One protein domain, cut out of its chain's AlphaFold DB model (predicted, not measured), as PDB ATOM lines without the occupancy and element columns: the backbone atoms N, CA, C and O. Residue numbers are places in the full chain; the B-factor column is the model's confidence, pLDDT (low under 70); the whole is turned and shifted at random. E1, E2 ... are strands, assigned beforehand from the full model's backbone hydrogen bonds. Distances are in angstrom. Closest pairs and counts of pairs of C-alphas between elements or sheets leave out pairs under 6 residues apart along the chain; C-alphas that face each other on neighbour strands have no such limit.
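AT A GLANCE: This is residues 20 to 181 of the 789 residues of an uncharacterized protein of Flavobacterium tangerina (UniProt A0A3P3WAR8). Two antiparallel sheets form a loose sandwich, only partly face to face: the strongly twisted sheet E1 to E7 meets the five-stranded sheet E8 to E12 mainly along E8, and the long axis runs from the hairpin E1 and E2 to E12. A small hairpin, E13 and E14, sits at the end of E7, and residues 173 to 181 trail away past E12. The printed part has 162 residues, no named helix and 14 named strands, E1 to E14 in chain order; it is all strand. One sheet is branched at E4; the other has the order E8, E9, E10, E11, E12. The whole is compact, with a radius of gyration of the C-alphas of 16.8 A, yet elongated, spanning 60 by 36 by 26 A.

HOW THE PARTS SIT: E1, residues 22 to 25, forms a hairpin with E2, residues 39 to 42, where N 23 and O 41 are 3.0 A apart, within hydrogen-bond range. E3, residues 46 to 48, E4, residues 51 to 58, E5, residues 63 to 70, E6, residues 73 to 84, and E7, residues 90 to 95, form a meander, each strand the antiparallel neighbour of the one before. E2 and E3 lie on one side of E4 and E5 on the other side. Pairs within hydrogen-bond range are N 40 and O 57 for E2 and E4, 2.8 A, N 48 and O 51 for E3 and E4, 2.9 A, N 54 and O 67 for E4 and E5, 2.8 A, N 78 and O 68 for E5 and E6, 2.8 A, and N 81 and O 94 for E6 and E7, 3.0 A. E6 bends by 106 degrees at residue 79. The second meander is E8, residues 104 to 108, E9, residues 114 to 120, E10, residues 126 to 133, E11, residues 136 to 144, and E12, residues 147 to 152. There N 107 and O 116, N 117 and O 130, and N 129 and O 141 are each 2.8 A apart, and N 142 and O 149 2.9 A. The closest C-alphas of E5 and E8, those of Gln 66 and Tyr 107, are 7.5 A apart. E13, residues 160 to 162, and E14, residues 170 to 172, form a hairpin, with N 161 and O 171 2.9 A apart; the closest C-alphas of E7 and E13, those of Gln 95 and Tyr 161, are 5.5 A apart.

IN THESE COORDINATES: E1 begins at C-alpha 22, (32.299, -0.691, 44.632), and E14 ends at C-alpha 172, (25.225, 12.946, 9.656). E11 is 24.5 A long, E4 23.3 A and E6 21.8 A.

THE WHOLE: The C-alphas farthest apart, those of Glu 35 and Ser 179, are 60.1 A apart. The printed part has no cut; the link E1 to E2, 13 residues, is long. pLDDT is under 70 at residues 20, 167 to 168 and 174 to 181.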
ATOM      1  N   GLN A  20      38.370   1.776  47.793       59.91
ATOM      2  CA  GLN A  20      37.757   1.787  46.479       59.91
ATOM      3  C   GLN A  20      36.315   1.315  46.688       59.91
ATOM      4  O   GLN A  20      36.068   0.134  46.940       59.91
ATOM      5  N   GLN A  21      35.371   2.255  46.739       81.50
ATOM      6  CA  GLN A  21      33.965   1.912  46.888       81.50
ATOM      7  C   GLN A  21      33.556   1.165  45.618       81.50
ATOM      8  O   GLN A  21      33.978   1.509  44.519       81.50
ATOM      9  N   THR A  22      32.808   0.082  45.766       91.94
ATOM     10  CA  THR A  22      32.299  -0.691  44.632       91.94
ATOM     11  C   THR A  22      30.791  -0.675  44.739       91.94
ATOM     12  O   THR A  22      30.260  -1.055  45.782       91.94
ATOM     13  N   LEU A  23      30.127  -0.204  43.689       94.75
ATOM     14  CA  LEU A  23      28.677  -0.306  43.567       94.75
ATOM     15  C   LEU A  23      28.344  -1.660  42.951       94.75
ATOM     16  O   LEU A  23      29.077  -2.142  42.087       94.75
ATOM     17  N   TYR A  24      27.258  -2.269  43.400       96.31
ATOM     18  CA  TYR A  24      26.819  -3.592  42.975       96.31
ATOM     19  C   TYR A  24      25.400  -3.489  42.434       96.31
ATOM     20  O   TYR A  24      24.583  -2.802  43.040       96.31
ATOM     21  N   PHE A  25      25.102  -4.173  41.332       95.75
ATOM     22  CA  PHE A  25      23.808  -4.086  40.654       95.75
ATOM     23  C   PHE A  25      23.208  -5.467  40.398       95.75
ATOM     24  O   PHE A  25      23.936  -6.414  40.085       95.75
ATOM     25  N   ASP A  26      21.891  -5.588  40.540       94.94
ATOM     26  CA  ASP A  26      21.134  -6.789  40.173       94.94
ATOM     27  C   ASP A  26      20.894  -6.882  38.649       94.94
ATOM     28  O   ASP A  26      21.446  -6.109  37.865       94.94
ATOM     29  N   ALA A  27      20.084  -7.854  38.213       92.62
ATOM     30  CA  ALA A  27      19.755  -8.054  36.798       92.62
ATOM     31  C   ALA A  27      19.026  -6.859  36.153       92.62
ATOM     32  O   ALA A  27      19.152  -6.662  34.944       92.62
ATOM     33  N   ASP A  28      18.319  -6.059  36.957       94.31
ATOM     34  CA  ASP A  28      17.549  -4.884  36.538       94.31
ATOM     35  C   ASP A  28      18.364  -3.583  36.649       94.31
ATOM     36  O   ASP A  28      17.798  -2.493  36.548       94.31
ATOM     37  N   TRP A  29      19.679  -3.670  36.890       92.62
ATOM     38  CA  TRP A  29      20.556  -2.518  37.134       92.62
ATOM     39  C   TRP A  29      20.193  -1.692  38.379       92.62
ATOM     40  O   TRP A  29      20.539  -0.512  38.470       92.62
ATOM     41  N   LYS A  30      19.538  -2.295  39.378       93.50
ATOM     42  CA  LYS A  30      19.272  -1.643  40.669       93.50
ATOM     43  C   LYS A  30      20.404  -1.924  41.646       93.50
ATOM     44  O   LYS A  30      20.896  -3.049  41.728       93.50
ATOM     45  N   GLU A  31      20.805  -0.899  42.396       94.00
ATOM     46  CA  GLU A  31      21.849  -1.033  43.413       94.00
ATOM     47  C   GLU A  31      21.457  -2.088  44.463       94.00
ATOM     48  O   GLU A  31      20.328  -2.120  44.955       94.00
ATOM     49  N   THR A  32      22.390  -2.978  44.792       95.31
ATOM     50  CA  THR A  32      22.167  -4.138  45.662       95.31
ATOM     51  C   THR A  32      23.435  -4.493  46.448       95.31
ATOM     52  O   THR A  32      24.416  -3.752  46.448       95.31
ATOM     53  N   THR A  33      23.433  -5.622  47.159       92.88
ATOM     54  CA  THR A  33      24.621  -6.140  47.856       92.88
ATOM     55  C   THR A  33      25.442  -7.056  46.948       92.88
ATOM     56  O   THR A  33      24.919  -7.648  46.005       92.88
ATOM     57  N   LYS A  34      26.731  -7.233  47.259       92.12
ATOM     58  CA  LYS A  34      27.647  -8.102  46.498       92.12
ATOM     59  C   LYS A  34      27.114  -9.526  46.302       92.12
ATOM     60  O   LYS A  34      27.359 -10.143  45.275       92.12
ATOM     61  N   GLU A  35      26.408 -10.064  47.293       92.25
ATOM     62  CA  GLU A  35      25.878 -11.432  47.262       92.25
ATOM     63  C   GLU A  35      24.714 -11.593  46.277       92.25
ATOM     64  O   GLU A  35      24.472 -12.696  45.795       92.25
ATOM     65  N   LYS A  36      23.983 -10.508  45.997       92.81
ATOM     66  CA  LYS A  36      22.794 -10.495  45.131       92.81
ATOM     67  C   LYS A  36      23.051  -9.858  43.766       92.81
ATOM     68  O   LYS A  36      22.139  -9.802  42.944       92.81
ATOM     69  N   SER A  37      24.250  -9.333  43.542       95.12
ATOM     70  CA  SER A  37      24.584  -8.639  42.308       95.12
ATOM     71  C   SER A  37      24.830  -9.606  41.164       95.12
ATOM     72  O   SER A  37      25.219 -10.753  41.374       95.12
ATOM     73  N   LEU A  38      24.662  -9.114  39.944       95.44
ATOM     74  CA  LEU A  38      25.225  -9.707  38.731       95.44
ATOM     75  C   LEU A  38      26.358  -8.845  38.168       95.44
ATOM     76  O   LEU A  38      27.284  -9.378  37.551       95.44
ATOM     77  N   TYR A  39      26.312  -7.538  38.445       97.12
ATOM     78  CA  TYR A  39      27.276  -6.562  37.958       97.12
ATOM     79  C   TYR A  39      27.885  -5.751  39.097       97.12
ATOM     80  O   TYR A  39      27.294  -5.602  40.170       97.12
ATOM     81  N   TYR A  40      29.057  -5.176  38.851       96.44
ATOM     82  CA  TYR A  40      29.670  -4.214  39.750       96.44
ATOM     83  C   TYR A  40      30.410  -3.102  39.002       96.44
ATOM     84  O   TYR A  40      30.930  -3.298  37.899       96.44
ATOM     85  N   ARG A  41      30.496  -1.936  39.649       95.38
ATOM     86  CA  ARG A  41      31.177  -0.732  39.163       95.38
ATOM     87  C   ARG A  41      32.230  -0.269  40.169       95.38
ATOM     88  O   ARG A  41      31.878   0.117  41.289       95.38
ATOM     89  N   PRO A  42      33.520  -0.266  39.797       92.69
ATOM     90  CA  PRO A  42      34.569   0.329  40.617       92.69
ATOM     91  C   PRO A  42      34.431   1.858  40.705       92.69
ATOM     92  O   PRO A  42      34.300   2.528  39.681       92.69
ATOM     93  N   MET A  43      34.530   2.415  41.914       90.75
ATOM     94  CA  MET A  43      34.530   3.859  42.183       90.75
ATOM     95  C   MET A  43      35.836   4.309  42.867       90.75
ATOM     96  O   MET A  43      36.442   3.536  43.615       90.75
ATOM     97  N   PRO A  44      36.272   5.570  42.676       89.88
ATOM     98  CA  PRO A  44      35.671   6.587  41.809       89.88
ATOM     99  C   PRO A  44      35.909   6.307  40.317       89.88
ATOM    100  O   PRO A  44      36.898   5.675  39.947       89.88
ATOM    101  N   LEU A  45      35.019   6.821  39.461       92.00
ATOM    102  CA  LEU A  45      35.212   6.772  38.011       92.00
ATOM    103  C   LEU A  45      36.475   7.540  37.601       92.00
ATOM    104  O   LEU A  45      36.799   8.595  38.154       92.00
ATOM    105  N   GLN A  46      37.180   7.025  36.595       92.19
ATOM    106  CA  GLN A  46      38.390   7.663  36.088       92.19
ATOM    107  C   GLN A  46      38.027   8.942  35.321       92.19
ATOM    108  O   GLN A  46      37.369   8.889  34.283       92.19
ATOM    109  N   LYS A  47      38.501  10.096  35.799       93.62
ATOM    110  CA  LYS A  47      38.326  11.386  35.119       93.62
ATOM    111  C   LYS A  47      39.297  11.526  33.943       93.62
ATOM    112  O   LYS A  47      40.502  11.335  34.106       93.62
ATOM    113  N   VAL A  48      38.780  11.903  32.775       93.25
ATOM    114  CA  VAL A  48      39.551  12.152  31.547       93.25
ATOM    115  C   VAL A  48      39.117  13.496  30.967       93.25
ATOM    116  O   VAL A  48      38.079  13.607  30.317       93.25
ATOM    117  N   GLY A  49      39.898  14.542  31.248       91.81
ATOM    118  CA  GLY A  49      39.502  15.916  30.936       91.81
ATOM    119  C   GLY A  49      38.221  16.300  31.682       91.81
ATOM    120  O   GLY A  49      38.178  16.265  32.914       91.81
ATOM    121  N   GLU A  50      37.180  16.655  30.931       92.56
ATOM    122  CA  GLU A  50      35.842  16.973  31.453       92.56
ATOM    123  C   GLU A  50      34.887  15.768  31.511       92.56
ATOM    124  O   GLU A  50      33.771  15.904  32.003       92.56
ATOM    125  N   LEU A  51      35.321  14.595  31.042       95.75
ATOM    126  CA  LEU A  51      34.521  13.371  30.984       95.75
ATOM    127  C   LEU A  51      34.898  12.392  32.102       95.75
ATOM    128  O   LEU A  51      35.974  12.484  32.704       95.75
ATOM    129  N   LEU A  52      34.033  11.406  32.334       96.06
ATOM    130  CA  LEU A  52      34.313  10.238  33.171       96.06
ATOM    131  C   LEU A  52      34.303   8.971  32.310       96.06
ATOM    132  O   LEU A  52      33.412   8.799  31.481       96.06
ATOM    133  N   LEU A  53      35.280   8.085  32.512       96.50
ATOM    134  CA  LEU A  53      35.276   6.737  31.948       96.50
ATOM    135  C   LEU A  53      34.501   5.813  32.888       96.50
ATOM    136  O   LEU A  53      34.949   5.524  34.002       96.50
ATOM    137  N   LEU A  54      33.353   5.348  32.412       95.88
ATOM    138  CA  LEU A  54      32.492   4.396  33.089       95.88
ATOM    139  C   LEU A  54      32.844   2.986  32.607       95.88
ATOM    140  O   LEU A  54      32.949   2.748  31.402       95.88
ATOM    141  N   LYS A  55      33.054   2.066  33.555       96.38
ATOM    142  CA  LYS A  55      33.279   0.642  33.294       96.38
ATOM    143  C   LYS A  55      32.497  -0.204  34.283       96.38
ATOM    144  O   LYS A  55      32.706  -0.061  35.489       96.38
ATOM    145  N   ASP A  56      31.695  -1.112  33.750       96.94
ATOM    146  CA  ASP A  56      30.948  -2.094  34.530       96.94
ATOM    147  C   ASP A  56      31.444  -3.495  34.212       96.94
ATOM    148  O   ASP A  56      31.909  -3.776  33.105       96.94
ATOM    149  N   TYR A  57      31.368  -4.371  35.204       97.38
ATOM    150  CA  TYR A  57      31.902  -5.724  35.148       97.38
ATOM    151  C   TYR A  57      30.853  -6.718  35.621       97.38
ATOM    152  O   TYR A  57      30.098  -6.432  36.546       97.38
ATOM    153  N   TYR A  58      30.846  -7.911  35.038       97.06
ATOM    154  CA  TYR A  58      30.188  -9.065  35.639       97.06
ATOM    155  C   TYR A  58      30.930  -9.480  36.912       97.06
ATOM    156  O   TYR A  58      32.142  -9.291  37.019       97.06
ATOM    157  N   ASN A  59      30.251 -10.155  37.838       93.31
ATOM    158  CA  ASN A  59      30.878 -10.679  39.061       93.31
ATOM    159  C   ASN A  59      32.068 -11.631  38.817       93.31
ATOM    160  O   ASN A  59      32.905 -11.802  39.703       93.31
ATOM    161  N   ASN A  60      32.169 -12.235  37.629       92.75
ATOM    162  CA  ASN A  60      33.316 -13.057  37.225       92.75
ATOM    163  C   ASN A  60      34.553 -12.228  36.795       92.75
ATOM    164  O   ASN A  60      35.568 -12.801  36.401       92.75
ATOM    165  N   GLY A  61      34.474 -10.894  36.852       94.00
ATOM    166  CA  GLY A  61      35.545  -9.963  36.495       94.00
ATOM    167  C   GLY A  61      35.672  -9.669  34.998       94.00
ATOM    168  O   GLY A  61      36.626  -9.000  34.600       94.00
ATOM    169  N   GLN A  62      34.758 -10.157  34.153       96.38
ATOM    170  CA  GLN A  62      34.703  -9.763  32.744       96.38
ATOM    171  C   GLN A  62      34.065  -8.382  32.604       96.38
ATOM    172  O   GLN A  62      33.026  -8.105  33.202       96.38
ATOM    173  N   LEU A  63      34.679  -7.524  31.795       96.88
ATOM    174  CA  LEU A  63      34.139  -6.229  31.413       96.88
ATOM    175  C   LEU A  63      32.791  -6.451  30.738       96.88
ATOM    176  O   LEU A  63      32.710  -7.156  29.739       96.88
ATOM    177  N   GLN A  64      31.749  -5.855  31.293       96.69
ATOM    178  CA  GLN A  64      30.393  -5.906  30.771       96.69
ATOM    179  C   GLN A  64      30.105  -4.682  29.901       96.69
ATOM    180  O   GLN A  64      29.449  -4.807  28.867       96.69
ATOM    181  N   PHE A  65      30.642  -3.520  30.274       97.19
ATOM    182  CA  PHE A  65      30.391  -2.263  29.582       97.19
ATOM    183  C   PHE A  65      31.552  -1.283  29.742       97.19
ATOM    184  O   PHE A  65      32.197  -1.236  30.791       97.19
ATOM    185  N   GLN A  66      31.809  -0.478  28.709       97.94
ATOM    186  CA  GLN A  66      32.656   0.710  28.818       97.94
ATOM    187  C   GLN A  66      32.156   1.856  27.932       97.94
ATOM    188  O   GLN A  66      31.829   1.644  26.760       97.94
ATOM    189  N   ALA A  67      32.162   3.074  28.476       97.50
ATOM    190  CA  ALA A  67      31.826   4.300  27.754       97.50
ATOM    191  C   ALA A  67      32.388   5.544  28.453       97.50
ATOM    192  O   ALA A  67      32.743   5.513  29.634       97.50
ATOM    193  N   TYR A  68      32.418   6.664  27.734       97.44
ATOM    194  CA  TYR A  68      32.650   7.978  28.327       97.44
ATOM    195  C   TYR A  68      31.323   8.696  28.564       97.44
ATOM    196  O   TYR A  68      30.440   8.634  27.715       97.44
ATOM    197  N   ILE A  69      31.194   9.395  29.689       95.44
ATOM    198  CA  ILE A  69      29.985  10.143  30.069       95.44
ATOM    199  C   ILE A  69      30.322  11.554  30.554       95.44
ATOM    200  O   ILE A  69      31.446  11.829  30.992       95.44
ATOM    201  N   TYR A  70      29.326  12.439  30.531       90.31
ATOM    202  CA  TYR A  70      29.402  13.705  31.261       90.31
ATOM    203  C   TYR A  70      29.210  13.474  32.776       90.31
ATOM    204  O   TYR A  70      28.401  12.635  33.162       90.31
ATOM    205  N   PRO A  71      29.885  14.236  33.664       85.88
ATOM    206  CA  PRO A  71      29.872  13.976  35.111       85.88
ATOM    207  C   PRO A  71      28.501  14.006  35.799       85.88
ATOM    208  O   PRO A  71      28.359  13.449  36.882       85.88
ATOM    209  N   ASN A  72      27.513  14.667  35.191       82.38
ATOM    210  CA  ASN A  72      26.200  14.911  35.792       82.38
ATOM    211  C   ASN A  72      25.106  13.956  35.282       82.38
ATOM    212  O   ASN A  72      23.961  14.095  35.701       82.38
ATOM    213  N   ASP A  73      25.419  13.049  34.348       83.38
ATOM    214  CA  ASP A  73      24.431  12.149  33.743       83.38
ATOM    215  C   ASP A  73      25.107  10.908  33.137       83.38
ATOM    216  O   ASP A  73      25.787  10.985  32.110       83.38
ATOM    217  N   GLU A  74      24.903   9.750  33.768       82.25
ATOM    218  CA  GLU A  74      25.489   8.475  33.339       82.25
ATOM    219  C   GLU A  74      24.863   7.885  32.069       82.25
ATOM    220  O   GLU A  74      25.421   6.955  31.491       82.25
ATOM    221  N   ASN A  75      23.754   8.457  31.588       83.88
ATOM    222  CA  ASN A  75      23.082   8.032  30.359       83.88
ATOM    223  C   ASN A  75      23.467   8.888  29.140       83.88
ATOM    224  O   ASN A  75      22.968   8.655  28.038       83.88
ATOM    225  N   LYS A  76      24.344   9.888  29.312       87.88
ATOM    226  CA  LYS A  76      24.828  10.758  28.228       87.88
ATOM    227  C   LYS A  76      26.199  10.320  27.741       87.88
ATOM    228  O   LYS A  76      27.220  10.896  28.122       87.88
ATOM    229  N   TYR A  77      26.203   9.302  26.888       92.62
ATOM    230  CA  TYR A  77      27.422   8.746  26.310       92.62
ATOM    231  C   TYR A  77      28.087   9.708  25.322       92.62
ATOM    232  O   TYR A  77      27.439  10.277  24.450       92.62
ATOM    233  N   VAL A  78      29.402   9.859  25.434       93.50
ATOM    234  CA  VAL A  78      30.235  10.707  24.580       93.50
ATOM    235  C   VAL A  78      31.142   9.812  23.746       93.50
ATOM    236  O   VAL A  78      31.982   9.097  24.288       93.50
ATOM    237  N   GLY A  79      30.999   9.856  22.421       94.00
ATOM    238  CA  GLY A  79      31.669   8.894  21.544       94.00
ATOM    239  C   GLY A  79      31.064   7.485  21.609       94.00
ATOM    240  O   GLY A  79      29.871   7.301  21.857       94.00
ATOM    241  N   ASP A  80      31.887   6.477  21.336       95.19
ATOM    242  CA  ASP A  80      31.442   5.082  21.317       95.19
ATOM    243  C   ASP A  80      31.168   4.506  22.714       95.19
ATOM    244  O   ASP A  80      31.845   4.818  23.694       95.19
ATOM    245  N   ALA A  81      30.214   3.584  22.774       96.06
ATOM    246  CA  ALA A  81      29.971   2.735  23.931       96.06
ATOM    247  C   ALA A  81      29.961   1.264  23.498       96.06
ATOM    248  O   ALA A  81      29.509   0.947  22.393       96.06
ATOM    249  N   PHE A  82      30.482   0.377  24.347       97.31
ATOM    250  CA  PHE A  82      30.673  -1.040  24.028       97.31
ATOM    251  C   PHE A  82      30.131  -1.929  25.140       97.31
ATOM    252  O   PHE A  82      30.453  -1.706  26.308       97.31
ATOM    253  N   TRP A  83      29.386  -2.966  24.758       97.56
ATOM    254  CA  TRP A  83      28.844  -3.973  25.665       97.56
ATOM    255  C   TRP A  83      29.365  -5.360  25.314       97.56
ATOM    256  O   TRP A  83      29.468  -5.725  24.137       97.56
ATOM    257  N   PHE A  84      29.607  -6.160  26.345       97.38
ATOM    258  CA  PHE A  84      30.087  -7.530  26.230       97.38
ATOM    259  C   PHE A  84      29.211  -8.476  27.051       97.38
ATOM    260  O   PHE A  84      28.597  -8.088  28.051       97.38
ATOM    261  N   ASN A  85      29.146  -9.738  26.635       95.62
ATOM    262  CA  ASN A  85      28.474 -10.778  27.411       95.62
ATOM    263  C   ASN A  85      29.375 -11.327  28.534       95.62
ATOM    264  O   ASN A  85      30.560 -11.008  28.612       95.62
ATOM    265  N   GLU A  86      28.827 -12.190  29.388       94.75
ATOM    266  CA  GLU A  86      29.536 -12.793  30.530       94.75
ATOM    267  C   GLU A  86      30.789 -13.604  30.150       94.75
ATOM    268  O   GLU A  86      31.683 -13.789  30.977       94.75
ATOM    269  N   ASN A  87      30.883 -14.048  28.891       94.06
ATOM    270  CA  ASN A  87      32.037 -14.751  28.324       94.06
ATOM    271  C   ASN A  87      33.080 -13.785  27.723       94.06
ATOM    272  O   ASN A  87      34.106 -14.224  27.181       94.06
ATOM    273  N   GLY A  88      32.824 -12.476  27.796       94.19
ATOM    274  CA  GLY A  88      33.640 -11.398  27.244       94.19
ATOM    275  C   GLY A  88      33.533 -11.246  25.725       94.19
ATOM    276  O   GLY A  88      34.433 -10.661  25.128       94.19
ATOM    277  N   LEU A  89      32.509 -11.821  25.084       96.69
ATOM    278  CA  LEU A  89      32.247 -11.643  23.649       96.69
ATOM    279  C   LEU A  89      31.533 -10.314  23.397       96.69
ATOM    280  O   LEU A  89      30.704  -9.898  24.205       96.69
ATOM    281  N   ASP A  90      31.804  -9.692  22.252       96.81
ATOM    282  CA  ASP A  90      31.131  -8.469  21.813       96.81
ATOM    283  C   ASP A  90      29.623  -8.717  21.680       96.81
ATOM    284  O   ASP A  90      29.190  -9.643  20.987       96.81
ATOM    285  N   SER A  91      28.824  -7.886  22.349       95.44
ATOM    286  CA  SER A  91      27.362  -7.998  22.368       95.44
ATOM    287  C   SER A  91      26.706  -6.895  21.543       95.44
ATOM    288  O   SER A  91      25.876  -7.173  20.679       95.44
ATOM    289  N   SER A  92      27.075  -5.639  21.793       95.31
ATOM    290  CA  SER A  92      26.542  -4.479  21.075       95.31
ATOM    291  C   SER A  92      27.488  -3.280  21.169       95.31
ATOM    292  O   SER A  92      28.452  -3.274  21.941       95.31
ATOM    293  N   GLN A  93      27.214  -2.260  20.357       94.69
ATOM    294  CA  GLN A  93      27.907  -0.977  20.389       94.69
ATOM    295  C   GLN A  93      26.944   0.158  20.029       94.69
ATOM    296  O   GLN A  93      25.950  -0.067  19.339       94.69
ATOM    297  N   SER A  94      27.273   1.377  20.441       92.88
ATOM    298  CA  SER A  94      26.610   2.604  19.994       92.88
ATOM    299  C   SER A  94      27.657   3.642  19.623       92.88
ATOM    300  O   SER A  94      28.736   3.667  20.214       92.88
ATOM    301  N   GLN A  95      27.328   4.523  18.682       93.19
ATOM    302  CA  GLN A  95      28.208   5.589  18.217       93.19
ATOM    303  C   GLN A  95      27.550   6.952  18.476       93.19
ATOM    304  O   GLN A  95      26.569   7.310  17.823       93.19
ATOM    305  N   ASN A  96      28.107   7.725  19.409       92.88
ATOM    306  CA  ASN A  96      27.634   9.071  19.738       92.88
ATOM    307  C   ASN A  96      28.614  10.131  19.235       92.88
ATOM    308  O   ASN A  96      29.808   9.869  19.056       92.88
ATOM    309  N   ILE A  97      28.128  11.354  19.039       92.31
ATOM    310  CA  ILE A  97      29.014  12.496  18.808       92.31
ATOM    311  C   ILE A  97      29.901  12.766  20.031       92.31
ATOM    312  O   ILE A  97      29.535  12.494  21.177       92.31
ATOM    313  N   ASN A  98      31.062  13.372  19.791       93.94
ATOM    314  CA  ASN A  98      31.940  13.883  20.837       93.94
ATOM    315  C   ASN A  98      32.172  15.394  20.691       93.94
ATOM    316  O   ASN A  98      33.150  15.853  20.093       93.94
ATOM    317  N   LEU A  99      31.277  16.180  21.288       90.56
ATOM    318  CA  LEU A  99      31.396  17.640  21.339       90.56
ATOM    319  C   LEU A  99      32.310  18.137  22.468       90.56
ATOM    320  O   LEU A  99      32.558  19.336  22.559       90.56
ATOM    321  N   SER A 100      32.848  17.237  23.294       91.62
ATOM    322  CA  SER A 100      33.746  17.599  24.391       91.62
ATOM    323  C   SER A 100      35.078  18.169  23.887       91.62
ATOM    324  O   SER A 100      35.477  17.969  22.731       91.62
ATOM    325  N   ASN A 101      35.816  18.823  24.777       91.81
ATOM    326  CA  ASN A 101      37.195  19.251  24.538       91.81
ATOM    327  C   ASN A 101      38.171  18.062  24.433       91.81
ATOM    328  O   ASN A 101      39.270  18.196  23.890       91.81
ATOM    329  N   GLN A 102      37.775  16.875  24.903       95.69
ATOM    330  CA  GLN A 102      38.573  15.657  24.830       95.69
ATOM    331  C   GLN A 102      38.404  14.986  23.458       95.69
ATOM    332  O   GLN A 102      37.587  14.086  23.268       95.69
ATOM    333  N   LYS A 103      39.218  15.400  22.482       95.44
ATOM    334  CA  LYS A 103      39.138  14.909  21.091       95.44
ATOM    335  C   LYS A 103      39.710  13.511  20.853       95.44
ATOM    336  O   LYS A 103      39.597  13.003  19.744       95.44
ATOM    337  N   VAL A 104      40.292  12.876  21.870       97.75
ATOM    338  CA  VAL A 104      40.795  11.496  21.790       97.75
ATOM    339  C   VAL A 104      40.234  10.682  22.945       97.75
ATOM    340  O   VAL A 104      40.507  10.997  24.104       97.75
ATOM    341  N   LEU A 105      39.487   9.626  22.622       98.00
ATOM    342  CA  LEU A 105      38.933   8.675  23.588       98.00
ATOM    343  C   LEU A 105      39.645   7.327  23.451       98.00
ATOM    344  O   LEU A 105      39.904   6.875  22.333       98.00
ATOM    345  N   THR A 106      39.990   6.706  24.581       98.12
ATOM    346  CA  THR A 106      40.749   5.448  24.640       98.12
ATOM    347  C   THR A 106      39.910   4.364  25.307       98.12
ATOM    348  O   THR A 106      39.441   4.537  26.423       98.12
ATOM    349  N   TYR A 107      39.757   3.233  24.632       97.88
ATOM    350  CA  TYR A 107      39.030   2.061  25.107       97.88
ATOM    351  C   TYR A 107      40.005   0.928  25.387       97.88
ATOM    352  O   TYR A 107      41.082   0.853  24.783       97.88
ATOM    353  N   TYR A 108      39.617   0.046  26.299       96.94
ATOM    354  CA  TYR A 108      40.520  -0.915  26.920       96.94
ATOM    355  C   TYR A 108      40.037  -2.352  26.739       96.94
ATOM    356  O   TYR A 108      38.836  -2.612  26.638       96.94
ATOM    357  N   TYR A 109      40.989  -3.278  26.723       96.12
ATOM    358  CA  TYR A 109      40.735  -4.697  26.939       96.12
ATOM    359  C   TYR A 109      40.353  -4.959  28.401       96.12
ATOM    360  O   TYR A 109      40.533  -4.101  29.272       96.12
ATOM    361  N   ASN A 110      39.859  -6.168  28.688       93.81
ATOM    362  CA  ASN A 110      39.486  -6.564  30.048       93.81
ATOM    363  C   ASN A 110      40.659  -6.475  31.046       93.81
ATOM    364  O   ASN A 110      40.461  -6.136  32.209       93.81
ATOM    365  N   ASP A 111      41.886  -6.728  30.583       92.88
ATOM    366  CA  ASP A 111      43.114  -6.630  31.383       92.88
ATOM    367  C   ASP A 111      43.600  -5.183  31.612       92.88
ATOM    368  O   ASP A 111      44.603  -4.958  32.290       92.88
ATOM    369  N   GLY A 112      42.896  -4.190  31.057       92.44
ATOM    370  CA  GLY A 112      43.227  -2.773  31.166       92.44
ATOM    371  C   GLY A 112      44.253  -2.271  30.149       92.44
ATOM    372  O   GLY A 112      44.571  -1.080  30.160       92.44
ATOM    373  N   THR A 113      44.761  -3.117  29.250       95.50
ATOM    374  CA  THR A 113      45.611  -2.663  28.141       95.50
ATOM    375  C   THR A 113      44.788  -1.916  27.088       95.50
ATOM    376  O   THR A 113      43.571  -2.071  26.985       95.50
ATOM    377  N   VAL A 114      45.433  -1.039  26.313       97.44
ATOM    378  CA  VAL A 114      44.736  -0.240  25.296       97.44
ATOM    379  C   VAL A 114      44.244  -1.147  24.173       97.44
ATOM    380  O   VAL A 114      45.041  -1.855  23.563       97.44
ATOM    381  N   TRP A 115      42.951  -1.062  23.872       97.44
ATOM    382  CA  TRP A 115      42.319  -1.723  22.734       97.44
ATOM    383  C   TRP A 115      42.167  -0.785  21.543       97.44
ATOM    384  O   TRP A 115      42.548  -1.129  20.426       97.44
ATOM    385  N   LYS A 116      41.604   0.405  21.754       97.25
ATOM    386  CA  LYS A 116      41.213   1.288  20.651       97.25
ATOM    387  C   LYS A 116      41.366   2.748  21.044       97.25
ATOM    388  O   LYS A 116      40.998   3.131  22.149       97.25
ATOM    389  N   LYS A 117      41.866   3.576  20.131       98.31
ATOM    390  CA  LYS A 117      41.828   5.039  20.239       98.31
ATOM    391  C   LYS A 117      40.980   5.607  19.117       98.31
ATOM    392  O   LYS A 117      41.168   5.237  17.959       98.31
ATOM    393  N   ILE A 118      40.074   6.512  19.460       97.94
ATOM    394  CA  ILE A 118      39.203   7.190  18.502       97.94
ATOM    395  C   ILE A 118      39.425   8.691  18.622       97.94
ATOM    396  O   ILE A 118      39.324   9.256  19.713       97.94
ATOM    397  N   PHE A 119      39.736   9.312  17.493       97.56
ATOM    398  CA  PHE A 119      39.941  10.742  17.347       97.56
ATOM    399  C   PHE A 119      38.683  11.362  16.753       97.56
ATOM    400  O   PHE A 119      38.095  10.801  15.827       97.56
ATOM    401  N   TYR A 120      38.299  12.520  17.272       94.81
ATOM    402  CA  TYR A 120      37.110  13.254  16.868       94.81
ATOM    403  C   TYR A 120      37.489  14.648  16.381       94.81
ATOM    404  O   TYR A 120      38.405  15.280  16.913       94.81
ATOM    405  N   ASN A 121      36.784  15.140  15.369       91.62
ATOM    406  CA  ASN A 121      36.946  16.503  14.875       91.62
ATOM    407  C   ASN A 121      36.084  17.502  15.680       91.62
ATOM    408  O   ASN A 121      35.432  17.162  16.672       91.62
ATOM    409  N   ASN A 122      36.076  18.764  15.250       88.44
ATOM    410  CA  ASN A 122      35.320  19.829  15.915       88.44
ATOM    411  C   ASN A 122      33.798  19.661  15.811       88.44
ATOM    412  O   ASN A 122      33.084  20.169  16.670       88.44
ATOM    413  N   LEU A 123      33.309  18.926  14.809       86.75
ATOM    414  CA  LEU A 123      31.892  18.574  14.659       86.75
ATOM    415  C   LEU A 123      31.496  17.374  15.536       86.75
ATOM    416  O   LEU A 123      30.339  16.972  15.553       86.75
ATOM    417  N   GLY A 124      32.457  16.784  16.250       89.88
ATOM    418  CA  GLY A 124      32.248  15.628  17.109       89.88
ATOM    419  C   GLY A 124      32.113  14.300  16.374       89.88
ATOM    420  O   GLY A 124      31.804  13.304  17.021       89.88
ATOM    421  N   THR A 125      32.379  14.251  15.068       92.00
ATOM    422  CA  THR A 125      32.438  13.000  14.296       92.00
ATOM    423  C   THR A 125      33.860  12.437  14.280       92.00
ATOM    424  O   THR A 125      34.832  13.161  14.524       92.00
ATOM    425  N   LYS A 126      34.001  11.127  14.039       94.19
ATOM    426  CA  LYS A 126      35.307  10.453  14.028       94.19
ATOM    427  C   LYS A 126      36.156  10.957  12.866       94.19
ATOM    428  O   LYS A 126      35.653  11.127  11.762       94.19
ATOM    429  N   SER A 127      37.443  11.158  13.112       93.88
ATOM    430  CA  SER A 127      38.445  11.506  12.096       93.88
ATOM    431  C   SER A 127      39.523  10.437  11.941       93.88
ATOM    432  O   SER A 127      40.117  10.303  10.874       93.88
ATOM    433  N   LYS A 128      39.787   9.653  12.993       96.50
ATOM    434  CA  LYS A 128      40.782   8.575  12.973       96.50
ATOM    435  C   LYS A 128      40.459   7.507  14.009       96.50
ATOM    436  O   LYS A 128      40.035   7.823  15.119       96.50
ATOM    437  N   ILE A 129      40.691   6.245  13.667       97.50
ATOM    438  CA  ILE A 129      40.556   5.094  14.562       97.50
ATOM    439  C   ILE A 129      41.856   4.300  14.515       97.50
ATOM    440  O   ILE A 129      42.326   3.943  13.437       97.50
ATOM    441  N   ILE A 130      42.420   4.006  15.685       98.06
ATOM    442  CA  ILE A 130      43.591   3.142  15.839       98.06
ATOM    443  C   ILE A 130      43.201   1.961  16.722       98.06
ATOM    444  O   ILE A 130      42.720   2.169  17.838       98.06
ATOM    445  N   VAL A 131      43.415   0.737  16.244       97.56
ATOM    446  CA  VAL A 131      43.224  -0.491  17.032       97.56
ATOM    447  C   VAL A 131      44.585  -1.036  17.438       97.56
ATOM    448  O   VAL A 131      45.523  -1.043  16.643       97.56
ATOM    449  N   PHE A 132      44.688  -1.486  18.681       96.25
ATOM    450  CA  PHE A 132      45.898  -2.004  19.298       96.25
ATOM    451  C   PHE A 132      45.737  -3.488  19.609       96.25
ATOM    452  O   PHE A 132      44.672  -3.921  20.040       96.25
ATOM    453  N   GLN A 133      46.808  -4.259  19.458       91.88
ATOM    454  CA  GLN A 133      46.884  -5.650  19.900       91.88
ATOM    455  C   GLN A 133      48.253  -5.882  20.535       91.88
ATOM    456  O   GLN A 133      49.276  -5.479  19.979       91.88
ATOM    457  N   ASN A 134      48.286  -6.497  21.721       88.19
ATOM    458  CA  ASN A 134      49.522  -6.743  22.476       88.19
ATOM    459  C   ASN A 134      50.388  -5.474  22.645       88.19
ATOM    460  O   ASN A 134      51.611  -5.508  22.500       88.19
ATOM    461  N   GLY A 135      49.737  -4.329  22.885       88.69
ATOM    462  CA  GLY A 135      50.387  -3.029  23.087       88.69
ATOM    463  C   GLY A 135      50.934  -2.346  21.826       88.69
ATOM    464  O   GLY A 135      51.523  -1.273  21.943       88.69
ATOM    465  N   LYS A 136      50.746  -2.919  20.630       92.69
ATOM    466  CA  LYS A 136      51.198  -2.345  19.352       92.69
ATOM    467  C   LYS A 136      50.018  -1.892  18.502       92.69
ATOM    468  O   LYS A 136      48.963  -2.518  18.537       92.69
ATOM    469  N   GLU A 137      50.211  -0.825  17.730       95.31
ATOM    470  CA  GLU A 137      49.244  -0.401  16.712       95.31
ATOM    471  C   GLU A 137      49.111  -1.495  15.649       95.31
ATOM    472  O   GLU A 137      50.104  -1.929  15.064       95.31
ATOM    473  N   LEU A 138      47.882  -1.962  15.441       94.75
ATOM    474  CA  LEU A 138      47.548  -3.018  14.492       94.75
ATOM    475  C   LEU A 138      46.935  -2.435  13.221       94.75
ATOM    476  O   LEU A 138      47.360  -2.771  12.117       94.75
ATOM    477  N   THR A 139      45.937  -1.562  13.371       95.75
ATOM    478  CA  THR A 139      45.266  -0.911  12.243       95.75
ATOM    479  C   THR A 139      45.073   0.573  12.486       95.75
ATOM    480  O   THR A 139      44.934   1.027  13.623       95.75
ATOM    481  N   VAL A 140      45.036   1.315  11.381       96.81
ATOM    482  CA  VAL A 140      44.746   2.743  11.350       96.81
ATOM    483  C   VAL A 140      43.761   3.001  10.217       96.81
ATOM    484  O   VAL A 140      44.063   2.709   9.058       96.81
ATOM    485  N   GLY A 141      42.597   3.542  10.560       95.06
ATOM    486  CA  GLY A 141      41.588   4.008   9.615       95.06
ATOM    487  C   GLY A 141      41.354   5.504   9.790       95.06
ATOM    488  O   GLY A 141      41.297   5.995  10.920       95.06
ATOM    489  N   GLU A 142      41.234   6.229   8.687       93.62
ATOM    490  CA  GLU A 142      41.048   7.680   8.666       93.62
ATOM    491  C   GLU A 142      39.714   8.028   8.003       93.62
ATOM    492  O   GLU A 142      39.275   7.357   7.065       93.62
ATOM    493  N   LEU A 143      39.052   9.055   8.533       90.94
ATOM    494  CA  LEU A 143      37.746   9.515   8.085       90.94
ATOM    495  C   LEU A 143      37.776  11.018   7.820       90.94
ATOM    496  O   LEU A 143      38.251  11.800   8.651       90.94
ATOM    497  N   ASN A 144      37.185  11.432   6.705       85.75
ATOM    498  CA  ASN A 144      36.934  12.833   6.395       85.75
ATOM    499  C   ASN A 144      35.491  13.013   5.904       85.75
ATOM    500  O   ASN A 144      35.215  12.957   4.708       85.75
ATOM    501  N   GLY A 145      34.560  13.199   6.842       79.56
ATOM    502  CA  GLY A 145      33.132  13.162   6.531       79.56
ATOM    503  C   GLY A 145      32.692  11.730   6.222       79.56
ATOM    504  O   GLY A 145      32.849  10.854   7.070       79.56
ATOM    505  N   ASP A 146      32.170  11.504   5.019       78.00
ATOM    506  CA  ASP A 146      31.787  10.191   4.487       78.00
ATOM    507  C   ASP A 146      32.917   9.481   3.711       78.00
ATOM    508  O   ASP A 146      32.774   8.312   3.359       78.00
ATOM    509  N   HIS A 147      34.062  10.141   3.510       85.69
ATOM    510  CA  HIS A 147      35.248   9.555   2.880       85.69
ATOM    511  C   HIS A 147      36.057   8.723   3.886       85.69
ATOM    512  O   HIS A 147      36.488   9.237   4.925       85.69
ATOM    513  N   LEU A 148      36.304   7.449   3.565       88.56
ATOM    514  CA  LEU A 148      37.014   6.481   4.408       88.56
ATOM    515  C   LEU A 148      38.305   6.011   3.731       88.56
ATOM    516  O   LEU A 148      38.312   5.696   2.541       88.56
ATOM    517  N   SER A 149      39.395   5.903   4.492       90.50
ATOM    518  CA  SER A 149      40.647   5.320   4.002       90.50
ATOM    519  C   SER A 149      41.388   4.520   5.076       90.50
ATOM    520  O   SER A 149      41.145   4.663   6.276       90.50
ATOM    521  N   GLY A 150      42.292   3.638   4.644       92.38
ATOM    522  CA  GLY A 150      43.104   2.809   5.538       92.38
ATOM    523  C   GLY A 150      42.455   1.475   5.923       92.38
ATOM    524  O   GLY A 150      41.758   0.849   5.118       92.38
ATOM    525  N   LEU A 151      42.758   1.006   7.137       94.38
ATOM    526  CA  LEU A 151      42.395  -0.313   7.662       94.38
ATOM    527  C   LEU A 151      41.483  -0.169   8.889       94.38
ATOM    528  O   LEU A 151      41.896   0.364   9.922       94.38
ATOM    529  N   PHE A 152      40.272  -0.711   8.814       95.25
ATOM    530  CA  PHE A 152      39.311  -0.716   9.914       95.25
ATOM    531  C   PHE A 152      39.110  -2.124  10.478       95.25
ATOM    532  O   PHE A 152      39.025  -3.094   9.727       95.25
ATOM    533  N   THR A 153      38.981  -2.225  11.803       94.38
ATOM    534  CA  THR A 153      38.716  -3.486  12.511       94.38
ATOM    535  C   THR A 153      37.610  -3.294  13.552       94.38
ATOM    536  O   THR A 153      37.698  -2.359  14.357       94.38
ATOM    537  N   PRO A 154      36.589  -4.173  13.591       92.19
ATOM    538  CA  PRO A 154      36.315  -5.260  12.633       92.19
ATOM    539  C   PRO A 154      35.723  -4.766  11.298       92.19
ATOM    540  O   PRO A 154      35.796  -5.465  10.288       92.19
ATOM    541  N   SER A 155      35.144  -3.565  11.295       92.69
ATOM    542  CA  SER A 155      34.492  -2.920  10.154       92.69
ATOM    543  C   SER A 155      34.716  -1.409  10.204       92.69
ATOM    544  O   SER A 155      35.099  -0.868  11.247       92.69
ATOM    545  N   SER A 156      34.465  -0.717   9.093       91.50
ATOM    546  CA  SER A 156      34.386   0.741   9.097       91.50
ATOM    547  C   SER A 156      33.234   1.213   9.997       91.50
ATOM    548  O   SER A 156      32.237   0.497  10.138       91.50
ATOM    549  N   PRO A 157      33.363   2.389  10.631       90.56
ATOM    550  CA  PRO A 157      32.294   2.980  11.432       90.56
ATOM    551  C   PRO A 157      31.129   3.455  10.554       90.56
ATOM    552  O   PRO A 157      31.282   3.658   9.350       90.56
ATOM    553  N   GLU A 158      29.974   3.668  11.177       89.06
ATOM    554  CA  GLU A 158      28.830   4.308  10.526       89.06
ATOM    555  C   GLU A 158      29.090   5.811  10.324       89.06
ATOM    556  O   GLU A 158      29.883   6.427  11.042       89.06
ATOM    557  N   ILE A 159      28.417   6.419   9.346       86.19
ATOM    558  CA  ILE A 159      28.544   7.856   9.029       86.19
ATOM    559  C   ILE A 159      27.489   8.729   9.725       86.19
ATOM    560  O   ILE A 159      27.494   9.949   9.569       86.19
ATOM    561  N   TRP A 160      26.605   8.126  10.519       86.81
ATOM    562  CA  TRP A 160      25.629   8.818  11.358       86.81
ATOM    563  C   TRP A 160      25.908   8.554  12.842       86.81
ATOM    564  O   TRP A 160      26.534   7.562  13.212       86.81
ATOM    565  N   TYR A 161      25.511   9.498  13.689       88.38
ATOM    566  CA  TYR A 161      25.858   9.537  15.106       88.38
ATOM    567  C   TYR A 161      24.631   9.907  15.931       88.38
ATOM    568  O   TYR A 161      23.858  10.786  15.540       88.38
ATOM    569  N   GLN A 162      24.492   9.280  17.096       87.75
ATOM    570  CA  GLN A 162      23.510   9.680  18.099       87.75
ATOM    571  C   GLN A 162      23.952  10.976  18.791       87.75
ATOM    572  O   GLN A 162      25.141  11.172  19.077       87.75
ATOM    573  N   ASN A 163      22.995  11.864  19.066       83.94
ATOM    574  CA  ASN A 163      23.224  13.057  19.867       83.94
ATOM    575  C   ASN A 163      22.806  12.803  21.331       83.94
ATOM    576  O   ASN A 163      21.616  12.771  21.641       83.94
ATOM    577  N   PRO A 164      23.757  12.670  22.273       74.75
ATOM    578  CA  PRO A 164      23.439  12.392  23.674       74.75
ATOM    579  C   PRO A 164      22.780  13.589  24.382       74.75
ATOM    580  O   PRO A 164      22.240  13.440  25.477       74.75
ATOM    581  N   LEU A 165      22.830  14.786  23.786       77.69
ATOM    582  CA  LEU A 165      22.211  15.996  24.328       77.69
ATOM    583  C   LEU A 165      20.776  16.204  23.822       77.69
ATOM    584  O   LEU A 165      20.011  16.890  24.494       77.69
ATOM    585  N   ASN A 166      20.409  15.599  22.688       77.50
ATOM    586  CA  ASN A 166      19.059  15.628  22.132       77.50
ATOM    587  C   ASN A 166      18.749  14.290  21.444       77.50
ATOM    588  O   ASN A 166      19.225  14.040  20.339       77.50
ATOM    589  N   LYS A 167      17.975  13.420  22.107       59.16
ATOM    590  CA  LYS A 167      17.772  12.023  21.681       59.16
ATOM    591  C   LYS A 167      17.078  11.875  20.320       59.16
ATOM    592  O   LYS A 167      17.238  10.827  19.701       59.16
ATOM    593  N   ASP A 168      16.381  12.912  19.851       62.44
ATOM    594  CA  ASP A 168      15.666  12.907  18.568       62.44
ATOM    595  C   ASP A 168      16.533  13.390  17.383       62.44
ATOM    596  O   ASP A 168      16.115  13.294  16.228       62.44
ATOM    597  N   ASP A 169      17.763  13.858  17.636       71.25
ATOM    598  CA  ASP A 169      18.673  14.344  16.595       71.25
ATOM    599  C   ASP A 169      19.681  13.264  16.164       71.25
ATOM    600  O   ASP A 169      20.592  12.889  16.910       71.25
ATOM    601  N   LEU A 170      19.588  12.824  14.906       73.94
ATOM    602  CA  LEU A 170      20.654  12.078  14.228       73.94
ATOM    603  C   LEU A 170      21.586  13.046  13.496       73.94
ATOM    604  O   LEU A 170      21.153  13.833  12.650       73.94
ATOM    605  N   ILE A 171      22.888  12.966  13.776       76.62
ATOM    606  CA  ILE A 171      23.899  13.815  13.132       76.62
ATOM    607  C   ILE A 171      24.616  13.026  12.044       76.62
ATOM    608  O   ILE A 171      25.225  11.990  12.304       76.62
ATOM    609  N   TYR A 172      24.577  13.547  10.818       76.00
ATOM    610  CA  TYR A 172      25.225  12.946   9.656       76.00
ATOM    611  C   TYR A 172      26.594  13.584   9.386       76.00
ATOM    612  O   TYR A 172      26.706  14.811   9.292       76.00
ATOM    613  N   ALA A 173      27.629  12.767   9.202       70.06
ATOM    614  CA  ALA A 173      28.949  13.226   8.786       70.06
ATOM    615  C   ALA A 173      28.929  13.615   7.295       70.06
ATOM    616  O   ALA A 173      29.112  12.777   6.420       70.06
ATOM    617  N   LYS A 174      28.676  14.895   6.991       66.06
ATOM    618  CA  LYS A 174      28.732  15.423   5.614       66.06
ATOM    619  C   LYS A 174      30.169  15.770   5.219       66.06
ATOM    620  O   LYS A 174      30.855  16.466   5.970       66.06
ATOM    621  N   SER A 175      30.607  15.340   4.037       61.09
ATOM    622  CA  SER A 175      31.870  15.793   3.446       61.09
ATOM    623  C   SER A 175      31.798  17.231   2.941       61.09
ATOM    624  O   SER A 175      30.757  17.742   2.520       61.09
ATOM    625  N   VAL A 176      32.955  17.892   2.946       56.59
ATOM    626  CA  VAL A 176      33.197  19.117   2.181       56.59
ATOM    627  C   VAL A 176      33.843  18.670   0.870       56.59
ATOM    628  O   VAL A 176      34.914  18.077   0.926       56.59
ATOM    629  N   LYS A 177      33.168  18.896  -0.273       48.84
ATOM    630  CA  LYS A 177      33.574  18.533  -1.655       48.84
ATOM    631  C   LYS A 177      35.025  18.019  -1.777       48.84
ATOM    632  O   LYS A 177      35.957  18.820  -1.813       48.84
ATOM    633  N   SER A 178      35.196  16.705  -1.907       49.62
ATOM    634  CA  SER A 178      36.480  16.045  -2.182       49.62
ATOM    635  C   SER A 178      36.407  15.286  -3.512       49.62
ATOM    636  O   SER A 178      35.374  14.722  -3.862       49.62
ATOM    637  N   SER A 179      37.503  15.307  -4.275       49.53
ATOM    638  CA  SER A 179      37.650  14.666  -5.590       49.53
ATOM    639  C   SER A 179      38.360  13.304  -5.540       49.53
ATOM    640  O   SER A 179      38.784  12.805  -6.584       49.53
ATOM    641  N   ASN A 180      38.560  12.715  -4.357       55.12
ATOM    642  CA  ASN A 180      39.323  11.473  -4.206       55.12
ATOM    643  C   ASN A 180      38.434  10.223  -4.281       55.12
ATOM    644  O   ASN A 180      37.294  10.226  -3.836       55.12
ATOM    645  N   LYS A 181      38.983   9.143  -4.856       55.97
ATOM    646  CA  LYS A 181      38.372   7.807  -4.846       55.97
ATOM    647  C   LYS A 181      38.538   7.187  -3.457       55.97
ATOM    648  O   LYS A 181      39.677   6.985  -3.034       55.97
TER     649      LYS A 181